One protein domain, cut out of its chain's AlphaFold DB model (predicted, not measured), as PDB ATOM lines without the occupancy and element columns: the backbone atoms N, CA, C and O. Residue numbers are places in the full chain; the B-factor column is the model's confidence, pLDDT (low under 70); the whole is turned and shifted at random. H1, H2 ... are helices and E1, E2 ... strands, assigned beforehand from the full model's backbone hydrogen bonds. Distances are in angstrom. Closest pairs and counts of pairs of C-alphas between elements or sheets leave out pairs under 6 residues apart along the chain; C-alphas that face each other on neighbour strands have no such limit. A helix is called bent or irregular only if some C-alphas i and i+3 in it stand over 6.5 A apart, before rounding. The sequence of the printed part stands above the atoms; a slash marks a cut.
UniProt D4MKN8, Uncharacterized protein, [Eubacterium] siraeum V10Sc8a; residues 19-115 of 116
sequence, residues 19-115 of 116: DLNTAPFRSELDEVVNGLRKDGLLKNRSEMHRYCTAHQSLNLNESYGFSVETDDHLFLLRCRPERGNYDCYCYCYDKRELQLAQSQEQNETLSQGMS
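What this domain is: This is residues 19 to 115 of the 116 residues of an uncharacterized protein of [Eubacterium] siraeum V10Sc8a (UniProt D4MKN8). A small antiparallel sheet of three strands, E1, E2 and E3, has H1 slanting over one face and the short H2 packed at the end where E1 begins and E2 ends. From the other end of the sheet H3 leads away from E3, and residues 99 to 115 stick out as a long arm that makes much of the length. The printed part has 97 residues, with three named helices and three named strands in the order H1, H2, E1, E2, E3, H3. The sheet's order is E1, E2, E3, and the class is mixed, helices and strands. The whole is loose, with a radius of gyration of the C-alphas of 16.8 A, and elongated, spanning 54 by 34 by 22 A.

Where its parts are: H1 is residues 23 to 39, 25.3 A long, with C-alpha 23 at (186.869, 89.958, 125.567). It is neither bent nor irregular, but only just: C-alphas 36 and 39 are 6.3 A apart. H2 is residues 45 to 54, 14.2 A. E1 is residues 64 to 69, 17.0 A, with C-alpha 64 at (177.096, 114.223, 112.820). E2 is residues 73 to 79, 19.0 A, and E3 is residues 88 to 94, 19.9 A. H3 is residues 95 to 113, 26.9 A, ending with C-alpha 113 at (145.121, 99.082, 118.693).

How they stand to each other: E1, E2 and E3 form a meander, each strand the antiparallel neighbour of the one before. E1 and E2 are a hairpin at 161 degrees, with N 66 and O 77 within hydrogen-bond range at 2.9 A. E2 and E3 are a hairpin at 163 degrees, with N 76 and O 91 within hydrogen-bond range at 2.8 A. Residues 58 to 59 pair antiparallel with residues 64 to 65 of E1. H1 and H2 on one face of the sheet make two layers, helices and sheet. H1 has a height over the sheet of 9.9 A and runs slantwise to the strands, at 39 degrees to E3 on the local plane. The closest C-alphas of H1 and E1 are those of Val 32 and Val 68, 7.8 A apart. For H2 and E1 they are those of Cys 52 and Tyr 64, 6.3 A. H3 only grazes the sheet, with residues 95 to 98; the closest C-alphas of E2 and H3 are those of His 73 and Lys 95, 5.2 A. H1, H2 and H3 are apart from one another. Every O i to N i+4 pair is within hydrogen-bond range in H2 and H3, and 12 of 13 in H1.

The domain as a whole: The C-alphas farthest apart, those of Ser 46 and Ser 115, are 54.6 A apart. Without residues 99 to 115, which stand free, the body spans 32 by 24 by 23 A. The printed part has no cut and no long link. Mean pLDDT of the printed part is 92.6, and residues 114 to 115 are under 70.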
ATOM      1  N   ASP A  19     178.013  95.074 130.877       90.62
ATOM      2  CA  ASP A  19     177.497  93.819 130.330       90.62
ATOM      3  C   ASP A  19     178.114  93.448 128.971       90.62
ATOM      4  O   ASP A  19     178.460  92.287 128.755       90.62
ATOM      5  N   LEU A  20     178.333  94.428 128.084       91.00
ATOM      6  CA  LEU A  20     178.971  94.194 126.783       91.00
ATOM      7  C   LEU A  20     180.484  94.045 126.879       91.00
ATOM      8  O   LEU A  20     181.101  93.565 125.936       91.00
ATOM      9  N   ASN A  21     181.107  94.434 127.991       91.25
ATOM     10  CA  ASN A  21     182.551  94.640 128.105       91.25
ATOM     11  C   ASN A  21     183.384  93.339 128.207       91.25
ATOM     12  O   ASN A  21     184.341  93.237 128.979       91.25
ATOM     13  N   THR A  22     183.006  92.335 127.425       94.25
ATOM     14  CA  THR A  22     183.618  91.016 127.306       94.25
ATOM     15  C   THR A  22     184.821  91.042 126.359       94.25
ATOM     16  O   THR A  22     184.969  91.944 125.534       94.25
ATOM     17  N   ALA A  23     185.703  90.042 126.451       96.38
ATOM     18  CA  ALA A  23     186.869  89.958 125.567       96.38
ATOM     19  C   ALA A  23     186.511  89.860 124.065       96.38
ATOM     20  O   ALA A  23     187.139  90.577 123.286       96.38
ATOM     21  N   PRO A  24     185.508  89.060 123.637       96.62
ATOM     22  CA  PRO A  24     185.093  89.020 122.233       96.62
ATOM     23  C   PRO A  24     184.602  90.375 121.719       96.62
ATOM     24  O   PRO A  24     185.080  90.849 120.693       96.62
ATOM     25  N   PHE A  25     183.722  91.039 122.473       95.94
ATOM     26  CA  PHE A  25     183.207  92.353 122.095       95.94
ATOM     27  C   PHE A  25     184.319  93.407 122.015       95.94
ATOM     28  O   PHE A  25     184.355  94.200 121.081       95.94
ATOM     29  N   ARG A  26     185.273  93.403 122.957       95.50
ATOM     30  CA  ARG A  26     186.433  94.308 122.898       95.50
ATOM     31  C   ARG A  26     187.259  94.106 121.630       95.50
ATOM     32  O   ARG A  26     187.672  95.095 121.038       95.50
ATOM     33  N   SER A  27     187.473  92.856 121.213       97.38
ATOM     34  CA  SER A  27     188.195  92.545 119.973       97.38
ATOM     35  C   SER A  27     187.468  93.104 118.751       97.38
ATOM     36  O   SER A  27     188.082  93.762 117.919       97.38
ATOM     37  N   GLU A  28     186.155  92.895 118.665       97.94
ATOM     38  CA  GLU A  28     185.337  93.418 117.567       97.94
ATOM     39  C   GLU A  28     185.304  94.956 117.559       97.94
ATOM     40  O   GLU A  28     185.503  95.583 116.517       97.94
ATOM     41  N   LEU A  29     185.120  95.585 118.725       96.75
ATOM     42  CA  LEU A  29     185.176  97.039 118.867       96.75
ATOM     43  C   LEU A  29     186.539  97.585 118.417       96.75
ATOM     44  O   LEU A  29     186.589  98.594 117.712       96.75
ATOM     45  N   ASP A  30     187.634  96.923 118.793       96.88
ATOM     46  CA  ASP A  30     188.980  97.300 118.369       96.88
ATOM     47  C   ASP A  30     189.151  97.166 116.851       96.88
ATOM     48  O   ASP A  30     189.747  98.046 116.227       96.88
ATOM     49  N   GLU A  31     188.611  96.120 116.226       97.81
ATOM     50  CA  GLU A  31     188.632  95.951 114.768       97.81
ATOM     51  C   GLU A  31     187.858  97.064 114.055       97.81
ATOM     52  O   GLU A  31     188.395  97.703 113.143       97.81
ATOM     53  N   VAL A  32     186.638  97.366 114.512       97.50
ATOM     54  CA  VAL A  32     185.809  98.456 113.975       97.50
ATOM     55  C   VAL A  32     186.530  99.796 114.111       97.50
ATOM     56  O   VAL A  32     186.691 100.529 113.129       97.50
ATOM     57  N   VAL A  33     187.016 100.121 115.312       97.25
ATOM     58  CA  VAL A  33     187.702 101.392 115.577       97.25
ATOM     59  C   VAL A  33     188.980 101.493 114.752       97.25
ATOM     60  O   VAL A  33     189.197 102.512 114.099       97.25
ATOM     61  N   ASN A  34     189.815 100.454 114.714       97.31
ATOM     62  CA  ASN A  34     191.058 100.485 113.942       97.31
ATOM     63  C   ASN A  34     190.810 100.548 112.428       97.31
ATOM     64  O   ASN A  34     191.548 101.245 111.726       97.31
ATOM     65  N   GLY A  35     189.745  99.916 111.928       97.19
ATOM     66  CA  GLY A  35     189.295 100.066 110.545       97.19
ATOM     67  C   GLY A  35     188.972 101.523 110.205       97.19
ATOM     68  O   GLY A  35     189.500 102.072 109.234       97.19
ATOM     69  N   LEU A  36     188.194 102.193 111.061       97.12
ATOM     70  CA  LEU A  36     187.855 103.613 110.905       97.12
ATOM     71  C   LEU A  36     189.067 104.546 111.058       97.12
ATOM     72  O   LEU A  36     189.069 105.641 110.492       97.12
ATOM     73  N   ARG A  37     190.094 104.142 111.815       96.88
ATOM     74  CA  ARG A  37     191.330 104.919 112.023       96.88
ATOM     75  C   ARG A  37     192.282 104.873 110.837       96.88
ATOM     76  O   ARG A  37     193.022 105.829 110.624       96.88
ATOM     77  N   LYS A  38     192.296 103.775 110.082       94.88
ATOM     78  CA  LYS A  38     193.266 103.581 109.000       94.88
ATOM     79  C   LYS A  38     193.074 104.612 107.884       94.88
ATOM     80  O   LYS A  38     194.002 105.358 107.579       94.88
ATOM     81  N   ASP A  39     191.861 104.695 107.336       87.88
ATOM     82  CA  ASP A  39     191.531 105.537 106.174       87.88
ATOM     83  C   ASP A  39     190.104 106.117 106.231       87.88
ATOM     84  O   ASP A  39     189.491 106.378 105.200       87.88
ATOM     85  N   GLY A  40     189.558 106.307 107.436       92.56
ATOM     86  CA  GLY A  40     188.160 106.691 107.613       92.56
ATOM     87  C   GLY A  40     187.917 107.804 108.627       92.56
ATOM     88  O   GLY A  40     188.794 108.598 108.973       92.56
ATOM     89  N   LEU A  41     186.675 107.824 109.110       96.56
ATOM     90  CA  LEU A  41     186.102 108.814 110.023       96.56
ATOM     91  C   LEU A  41     186.946 109.074 111.283       96.56
ATOM     92  O   LEU A  41     186.912 110.177 111.820       96.56
ATOM     93  N   LEU A  42     187.702 108.077 111.760       97.44
ATOM     94  CA  LEU A  42     188.487 108.161 112.997       97.44
ATOM     95  C   LEU A  42     189.995 108.339 112.766       97.44
ATOM     96  O   LEU A  42     190.785 108.138 113.690       97.44
ATOM     97  N   LYS A  43     190.419 108.697 111.549       97.31
ATOM     98  CA  LYS A  43     191.842 108.857 111.213       97.31
ATOM     99  C   LYS A  43     192.492 110.036 111.931       97.31
ATOM    100  O   LYS A  43     193.557 109.886 112.518       97.31
ATOM    101  N   ASN A  44     191.861 111.202 111.855       96.50
ATOM    102  CA  ASN A  44     192.250 112.440 112.527       96.50
ATOM    103  C   ASN A  44     191.090 113.453 112.420       96.50
ATOM    104  O   ASN A  44     190.113 113.206 111.706       96.50
ATOM    105  N   ARG A  45     191.198 114.612 113.083       95.75
ATOM    106  CA  ARG A  45     190.117 115.618 113.102       95.75
ATOM    107  C   ARG A  45     189.788 116.183 111.720       95.75
ATOM    108  O   ARG A  45     188.620 116.410 111.413       95.75
ATOM    109  N   SER A  46     190.800 116.405 110.883       95.31
ATOM    110  CA  SER A  46     190.615 116.947 109.531       95.31
ATOM    111  C   SER A  46     189.863 115.963 108.633       95.31
ATOM    112  O   SER A  46     188.942 116.352 107.916       95.31
ATOM    113  N   GLU A  47     190.220 114.682 108.696       96.69
ATOM    114  CA  GLU A  47     189.540 113.622 107.951       96.69
ATOM    115  C   GLU A  47     188.119 113.403 108.465       96.69
ATOM    116  O   GLU A  47     187.207 113.271 107.655       96.69
ATOM    117  N   MET A  48     187.890 113.473 109.783       96.56
ATOM    118  CA  MET A  48     186.535 113.467 110.342       96.56
ATOM    119  C   MET A  48     185.705 114.627 109.791       96.56
ATOM    120  O   MET A  48     184.600 114.407 109.303       96.56
ATOM    121  N   HIS A  49     186.238 115.852 109.814       94.44
ATOM    122  CA  HIS A  49     185.549 117.023 109.273       94.44
ATOM    123  C   HIS A  49     185.189 116.827 107.795       94.44
ATOM    124  O   HIS A  49     184.050 117.062 107.397       94.44
ATOM    125  N   ARG A  50     186.141 116.359 106.979       94.94
ATOM    126  CA  ARG A  50     185.905 116.044 105.565       94.94
ATOM    127  C   ARG A  50     184.848 114.952 105.391       94.94
ATOM    128  O   ARG A  50     184.021 115.045 104.489       94.94
ATOM    129  N   TYR A  51     184.869 113.915 106.224       95.31
ATOM    130  CA  TYR A  51     183.898 112.829 106.156       95.31
ATOM    131  C   TYR A  51     182.486 113.333 106.479       95.31
ATOM    132  O   TYR A  51     181.563 113.051 105.715       95.31
ATOM    133  N   CYS A  52     182.346 114.137 107.541       93.19
ATOM    134  CA  CYS A  52     181.096 114.770 107.966       93.19
ATOM    135  C   CYS A  52     180.465 115.658 106.890       93.19
ATOM    136  O   CYS A  52     179.243 115.685 106.770       93.19
ATOM    137  N   THR A  53     181.274 116.370 106.101       89.75
ATOM    138  CA  THR A  53     180.762 117.239 105.032       89.75
ATOM    139  C   THR A  53     180.487 116.502 103.724       89.75
ATOM    140  O   THR A  53     179.659 116.959 102.939       89.75
ATOM    141  N   ALA A  54     181.180 115.391 103.461       91.94
ATOM    142  CA  ALA A  54     181.090 114.669 102.192       91.94
ATOM    143  C   ALA A  54     180.034 113.553 102.172       91.94
ATOM    144  O   ALA A  54     179.587 113.171 101.091       91.94
ATOM    145  N   HIS A  55     179.651 113.012 103.330       89.56
ATOM    146  CA  HIS A  55     178.747 111.864 103.421       89.56
ATOM    147  C   HIS A  55     177.417 112.236 104.064       89.56
ATOM    148  O   HIS A  55     177.336 113.110 104.931       89.56
ATOM    149  N   GLN A  56     176.367 111.515 103.670       88.75
ATOM    150  CA  GLN A  56     175.094 111.591 104.366       88.75
ATOM    151  C   GLN A  56     175.284 111.136 105.815       88.75
ATOM    152  O   GLN A  56     175.868 110.090 106.089       88.75
ATOM    153  N   SER A  57     174.782 111.947 106.731       90.62
ATOM    154  CA  SER A  57     174.841 111.714 108.165       90.62
ATOM    155  C   SER A  57     173.528 112.144 108.794       90.62
ATOM    156  O   SER A  57     172.776 112.946 108.227       90.62
ATOM    157  N   LEU A  58     173.244 111.613 109.978       89.38
ATOM    158  CA  LEU A  58     172.173 112.153 110.798       89.38
ATOM    159  C   LEU A  58     172.647 113.488 111.381       89.38
ATOM    160  O   LEU A  58     173.617 113.522 112.137       89.38
ATOM    161  N   ASN A  59     171.978 114.585 111.035       86.25
ATOM    162  CA  ASN A  59     172.285 115.881 111.630       86.25
ATOM    163  C   ASN A  59     171.750 115.917 113.071       86.25
ATOM    164  O   ASN A  59     170.547 115.797 113.300       86.25
ATOM    165  N   LEU A  60     172.659 116.067 114.032       86.38
ATOM    166  CA  LEU A  60     172.396 116.101 115.469       86.38
ATOM    167  C   LEU A  60     172.773 117.478 116.041       86.38
ATOM    168  O   LEU A  60     173.509 117.575 117.025       86.38
ATOM    169  N   ASN A  61     172.278 118.544 115.406       86.25
ATOM    170  CA  ASN A  61     172.622 119.945 115.666       86.25
ATOM    171  C   ASN A  61     174.103 120.242 115.374       86.25
ATOM    172  O   ASN A  61     174.505 120.388 114.227       86.25
ATOM    173  N   GLU A  62     174.932 120.312 116.416       85.81
ATOM    174  CA  GLU A  62     176.373 120.584 116.330       85.81
ATOM    175  C   GLU A  62     177.182 119.286 116.141       85.81
ATOM    176  O   GLU A  62     178.336 119.179 116.554       85.81
ATOM    177  N   SER A  63     176.556 118.221 115.641       93.06
ATOM    178  CA  SER A  63     177.161 116.892 115.545       93.06
ATOM    179  C   SER A  63     176.607 116.097 114.368       93.06
ATOM    180  O   SER A  63     175.510 116.357 113.877       93.06
ATOM    181  N   TYR A  64     177.369 115.090 113.958       95.44
ATOM    182  CA  TYR A  64     177.096 114.223 112.820       95.44
ATOM    183  C   TYR A  64     176.982 112.778 113.303       95.44
ATOM    184  O   TYR A  64     177.868 112.287 114.003       95.44
ATOM    185  N   GLY A  65     175.881 112.114 112.963       97.19
ATOM    186  CA  GLY A  65     175.614 110.724 113.312       97.19
ATOM    187  C   GLY A  65     175.952 109.764 112.175       97.19
ATOM    188  O   GLY A  65     175.500 109.966 111.046       97.19
ATOM    189  N   PHE A  66     176.690 108.705 112.496       97.44
ATOM    190  CA  PHE A  66     177.026 107.592 111.607       97.44
ATOM    191  C   PHE A  66     176.763 106.256 112.295       97.44
ATOM    192  O   PHE A  66     176.679 106.188 113.521       97.44
ATOM    193  N   SER A  67     176.683 105.187 111.510       97.12
ATOM    194  CA  SER A  67     176.559 103.826 112.017       97.12
ATOM    195  C   SER A  67     177.566 102.896 111.355       97.12
ATOM    196  O   SER A  67     177.877 103.029 110.171       97.12
ATOM    197  N   VAL A  68     178.061 101.937 112.131       97.56
ATOM    198  CA  VAL A  68     178.764 100.752 111.643       97.56
ATOM    199  C   VAL A  68     178.053  99.541 112.218       97.56
ATOM    200  O   VAL A  68     177.673  99.529 113.386       97.56
ATOM    201  N   GLU A  69     177.858  98.533 111.388       97.81
ATOM    202  CA  GLU A  69     177.194  97.299 111.769       97.81
ATOM    203  C   GLU A  69     178.127  96.120 111.544       97.81
ATOM    204  O   GLU A  69     178.778  96.027 110.503       97.81
ATOM    205  N   THR A  70     178.155  95.221 112.518       97.81
ATOM    206  CA  THR A  70     178.724  93.879 112.396       97.81
ATOM    207  C   THR A  70     177.590  92.859 112.413       97.81
ATOM    208  O   THR A  70     176.414  93.239 112.382       97.81
ATOM    209  N   ASP A  71     177.907  91.568 112.446       96.94
ATOM    210  CA  ASP A  71     176.880  90.529 112.538       96.94
ATOM    211  C   ASP A  71     176.088  90.645 113.852       96.94
ATOM    212  O   ASP A  71     174.856  90.590 113.838       96.94
ATOM    213  N   ASP A  72     176.781  90.916 114.962       97.31
ATOM    214  CA  ASP A  72     176.195  90.887 116.305       97.31
ATOM    215  C   ASP A  72     175.892  92.276 116.887       97.31
ATOM    216  O   ASP A  72     174.988  92.405 117.718       97.31
ATOM    217  N   HIS A  73     176.589  93.332 116.450       98.00
ATOM    218  CA  HIS A  73     176.519  94.640 117.102       98.00
ATOM    219  C   HIS A  73     176.246  95.805 116.146       98.00
ATOM    220  O   HIS A  73     176.570  95.798 114.954       98.00
ATOM    221  N   LEU A  74     175.622  96.844 116.702       97.88
ATOM    222  CA  LEU A  74     175.426  98.148 116.076       97.88
ATOM    223  C   LEU A  74     176.239  99.198 116.842       97.88
ATOM    224  O   LEU A  74     176.046  99.396 118.043       97.88
ATOM    225  N   PHE A  75     177.111  99.900 116.123       97.50
ATOM    226  CA  PHE A  75     177.944 100.985 116.629       97.50
ATOM    227  C   PHE A  75     177.431 102.311 116.070       97.50
ATOM    228  O   PHE A  75     177.553 102.573 114.875       97.50
ATOM    229  N   LEU A  76     176.869 103.165 116.922       97.38
ATOM    230  CA  LEU A  76     176.426 104.507 116.549       97.38
ATOM    231  C   LEU A  76     177.482 105.532 116.954       97.38
ATOM    232  O   LEU A  76     177.798 105.685 118.134       97.38
ATOM    233  N   LEU A  77     178.017 106.257 115.979       97.31
ATOM    234  CA  LEU A  77     179.043 107.270 116.184       97.31
ATOM    235  C   LEU A  77     178.420 108.661 116.120       97.31
ATOM    236  O   LEU A  77     177.837 109.038 115.106       97.31
ATOM    237  N   ARG A  78     178.578 109.445 117.188       96.38
ATOM    238  CA  ARG A  78     178.271 110.879 117.210       96.38
ATOM    239  C   ARG A  78     179.571 111.662 117.144       96.38
ATOM    240  O   ARG A  78     180.305 111.715 118.132       96.38
ATOM    241  N   CYS A  79     179.816 112.297 116.010       96.25
ATOM    242  CA  CYS A  79     181.035 113.036 115.714       96.25
ATOM    243  C   CYS A  79     180.821 114.547 115.819       96.25
ATOM    244  O   CYS A  79     179.845 115.082 115.295       96.25
ATOM    245  N   ARG A  80     181.767 115.243 116.450       94.25
ATOM    246  CA  ARG A  80     181.831 116.703 116.533       94.25
ATOM    247  C   ARG A  80     183.283 117.133 116.303       94.25
ATOM    248  O   ARG A  80     184.042 117.181 117.263       94.25
ATOM    249  N   PRO A  81     183.687 117.432 115.056       88.06
ATOM    250  CA  PRO A  81     185.075 117.746 114.712       88.06
ATOM    251  C   PRO A  81     185.467 119.184 115.114       88.06
ATOM    252  O   PRO A  81     186.022 119.939 114.317       88.06
ATOM    253  N   GLU A  82     185.164 119.582 116.350       85.94
ATOM    254  CA  GLU A  82     185.459 120.899 116.915       85.94
ATOM    255  C   GLU A  82     186.403 120.766 118.108       85.94
ATOM    256  O   GLU A  82     186.259 119.891 118.961       85.94
ATOM    257  N   ARG A  83     187.371 121.678 118.201       80.25
ATOM    258  CA  ARG A  83     188.348 121.675 119.290       80.25
ATOM    259  C   ARG A  83     187.680 122.018 120.626       80.25
ATOM    260  O   ARG A  83     186.942 122.993 120.711       80.25
ATOM    261  N   GLY A  84     188.044 121.288 121.682       80.44
ATOM    262  CA  GLY A  84     187.629 121.576 123.064       80.44
ATOM    263  C   GLY A  84     186.545 120.649 123.615       80.44
ATOM    264  O   GLY A  84     186.225 120.748 124.795       80.44
ATOM    265  N   ASN A  85     186.032 119.730 122.796       81.12
ATOM    266  CA  ASN A  85     185.139 118.644 123.196       81.12
ATOM    267  C   ASN A  85     185.691 117.310 122.681       81.12
ATOM    268  O   ASN A  85     186.535 117.299 121.789       81.12
ATOM    269  N   TYR A  86     185.160 116.194 123.189       90.56
ATOM    270  CA  TYR A  86     185.412 114.887 122.583       90.56
ATOM    271  C   TYR A  86     184.955 114.884 121.122       90.56
ATOM    272  O   TYR A  86     183.775 115.107 120.840       90.56
ATOM    273  N   ASP A  87     185.875 114.549 120.219       95.31
ATOM    274  CA  ASP A  87     185.607 114.501 118.782       95.31
ATOM    275  C   ASP A  87     184.571 113.425 118.406       95.31
ATOM    276  O   ASP A  87     183.833 113.584 117.434       95.31
ATOM    277  N   CYS A  88     184.480 112.321 119.160       96.12
ATOM    278  CA  CYS A  88     183.508 111.261 118.881       96.12
ATOM    279  C   CYS A  88     183.047 110.487 120.123       96.12
ATOM    280  O   CYS A  88     183.856 110.085 120.966       96.12
ATOM    281  N   TYR A  89     181.750 110.190 120.179       95.38
ATOM    282  CA  TYR A  89     181.143 109.214 121.089       95.38
ATOM    283  C   TYR A  89     180.682 107.997 120.288       95.38
ATOM    284  O   TYR A  89     180.046 108.171 119.255       95.38
ATOM    285  N   CYS A  90     181.001 106.788 120.756       95.88
ATOM    286  CA  CYS A  90     180.549 105.534 120.153       95.88
ATOM    287  C   CYS A  90     179.582 104.842 121.120       95.88
ATOM    288  O   CYS A  90     179.966 104.520 122.246       95.88
ATOM    289  N   TYR A  91     178.339 104.650 120.693       95.44
ATOM    290  CA  TYR A  91     177.308 103.930 121.430       95.44
ATOM    291  C   TYR A  91     177.177 102.532 120.836       95.44
ATOM    292  O   TYR A  91     176.994 102.395 119.628       95.44
ATOM    293  N   CYS A  92     177.289 101.512 121.679       95.81
ATOM    294  CA  CYS A  92     177.339 100.120 121.248       95.81
ATOM    295  C   CYS A  92     176.089  99.375 121.724       95.81
ATOM    296  O   CYS A  92     175.672  99.534 122.877       95.81
ATOM    297  N   TYR A  93     175.518  98.559 120.844       96.00
ATOM    298  CA  TYR A  93     174.299  97.796 121.101       96.00
ATOM    299  C   TYR A  93     174.436  96.362 120.587       96.00
ATOM    300  O   TYR A  93     174.931  96.170 119.478       96.00
ATOM    301  N   ASP A  94     173.955  95.379 121.356       96.69
ATOM    302  CA  ASP A  94     173.730  94.008 120.876       96.69
ATOM    303  C   ASP A  94     172.459  94.004 120.010       96.69
ATOM    304  O   ASP A  94     171.389  94.470 120.418       96.69
ATOM    305  N   LYS A  95     172.576  93.513 118.775       97.19
ATOM    306  CA  LYS A  95     171.473  93.522 117.807       97.19
ATOM    307  C   LYS A  95     170.313  92.628 118.226       97.19
ATOM    308  O   LYS A  95     169.170  92.942 117.895       97.19
ATOM    309  N   ARG A  96     170.563  91.546 118.961       96.12
ATOM    310  CA  ARG A  96     169.509  90.653 119.461       96.12
ATOM    311  C   ARG A  96     168.686  91.356 120.529       96.12
ATOM    312  O   ARG A  96     167.465  91.241 120.514       96.12
ATOM    313  N   GLU A  97     169.325  92.125 121.411       95.69
ATOM    314  CA  GLU A  97     168.613  92.956 122.394       95.69
ATOM    315  C   GLU A  97     167.702  93.972 121.699       95.69
ATOM    316  O   GLU A  97     166.526  94.086 122.045       95.69
ATOM    317  N   LEU A  98     168.217  94.655 120.670       95.12
ATOM    318  CA  LEU A  98     167.433  95.607 119.882       95.12
ATOM    319  C   LEU A  98     166.237  94.935 119.191       95.12
ATOM    320  O   LEU A  98     165.128  95.459 119.240       95.12
ATOM    321  N   GLN A  99     166.439  93.765 118.583       96.00
ATOM    322  CA  GLN A  99     165.369  93.009 117.921       96.00
ATOM    323  C   GLN A  99     164.290  92.546 118.907       96.00
ATOM    324  O   GLN A  99     163.097  92.613 118.600       96.00
ATOM    325  N   LEU A 100     164.694  92.091 120.097       96.12
ATOM    326  CA  LEU A 100     163.766  91.700 121.156       96.12
ATOM    327  C   LEU A 100     162.931  92.895 121.626       96.12
ATOM    328  O   LEU A 100     161.708  92.775 121.697       96.12
ATOM    329  N   ALA A 101     163.562  94.046 121.874       94.31
ATOM    330  CA  ALA A 101     162.869  95.271 122.273       94.31
ATOM    331  C   ALA A 101     161.875  95.743 121.197       94.31
ATOM    332  O   ALA A 101     160.705  95.973 121.493       94.31
ATOM    333  N   GLN A 102     162.294  95.779 119.927       93.12
ATOM    334  CA  GLN A 102     161.420  96.142 118.802       93.12
ATOM    335  C   GLN A 102     160.214  95.204 118.674       93.12
ATOM    336  O   GLN A 102     159.099  95.650 118.403       93.12
ATOM    337  N   SER A 103     160.417  93.902 118.885       93.62
ATOM    338  CA  SER A 103     159.334  92.915 118.836       93.62
ATOM    339  C   SER A 103     158.333  93.111 119.980       93.62
ATOM    340  O   SER A 103     157.128  92.955 119.783       93.62
ATOM    341  N   GLN A 104     158.811  93.466 121.175       92.06
ATOM    342  CA  GLN A 104     157.958  93.768 122.327       92.06
ATOM    343  C   GLN A 104     157.121  95.031 122.085       92.06
ATOM    344  O   GLN A 104     155.901  94.977 122.230       92.06
ATOM    345  N   GLU A 105     157.738  96.117 121.608       90.12
ATOM    346  CA  GLU A 105     157.040  97.370 121.277       90.12
ATOM    347  C   GLU A 105     155.953  97.171 120.206       90.12
ATOM    348  O   GLU A 105     154.844  97.705 120.316       90.12
ATOM    349  N   GLN A 106     156.234  96.367 119.174       88.06
ATOM    350  CA  GLN A 106     155.252  96.039 118.136       88.06
ATOM    351  C   GLN A 106     154.058  95.265 118.702       88.06
ATOM    352  O   GLN A 106     152.910  95.591 118.393       88.06
ATOM    353  N   ASN A 107     154.311  94.274 119.562       88.75
ATOM    354  CA  ASN A 107     153.253  93.493 120.204       88.75
ATOM    355  C   ASN A 107     152.374  94.358 121.120       88.75
ATOM    356  O   ASN A 107     151.149  94.215 121.118       88.75
ATOM    357  N   GLU A 108     152.976  95.282 121.873       87.62
ATOM    358  CA  GLU A 108     152.246  96.224 122.725       87.62
ATOM    359  C   GLU A 108     151.382  97.187 121.903       87.62
ATOM    360  O   GLU A 108     150.200  97.371 122.206       87.62
ATOM    361  N   THR A 109     151.934  97.735 120.818       87.44
ATOM    362  CA  THR A 109     151.216  98.643 119.910       87.44
ATOM    363  C   THR A 109     150.010  97.952 119.263       87.44
ATOM    364  O   THR A 109     148.916  98.517 119.210       87.44
ATOM    365  N   LEU A 110     150.177  96.702 118.817       85.12
ATOM    366  CA  LEU A 110     149.097  95.891 118.245       85.12
ATOM    367  C   LEU A 110     147.992  95.592 119.271       85.12
ATOM    368  O   LEU A 110     146.809  95.709 118.953       85.12
ATOM    369  N   SER A 111     148.362  95.246 120.507       79.69
ATOM    370  CA  SER A 111     147.409  94.965 121.591       79.69
ATOM    371  C   SER A 111     146.554  96.189 121.957       79.69
ATOM    372  O   SER A 111     145.336  96.084 122.128       79.69
ATOM    373  N   GLN A 112     147.172  97.374 122.009       74.56
ATOM    374  CA  GLN A 112     146.469  98.632 122.280       74.56
ATOM    375  C   GLN A 112     145.541  99.039 121.127       74.56
ATOM    376  O   GLN A 112     144.436  99.514 121.375       74.56
ATOM    377  N   GLY A 113     145.943  98.798 119.874       71.12
ATOM    378  CA  GLY A 113     145.121  99.082 118.693       71.12
ATOM    379  C   GLY A 113     143.890  98.181 118.534       71.12
ATOM    380  O   GLY A 113     142.920  98.600 117.913       71.12
ATOM    381  N   MET A 114     143.899  96.969 119.104       65.81
ATOM    382  CA  MET A 114     142.741  96.056 119.111       65.81
ATOM    383  C   MET A 114     141.789  96.256 120.301       65.81
ATOM    384  O   MET A 114     140.750  95.603 120.364       65.81
ATOM    385  N   SER A 115     142.149  97.116 121.259       66.44
ATOM    386  CA  SER A 115     141.349  97.390 122.463       66.44
ATOM    387  C   SER A 115     140.474  98.655 122.345       66.44
ATOM    388  O   SER A 115     139.926  99.104 123.354       66.44
TER     389      SER A 115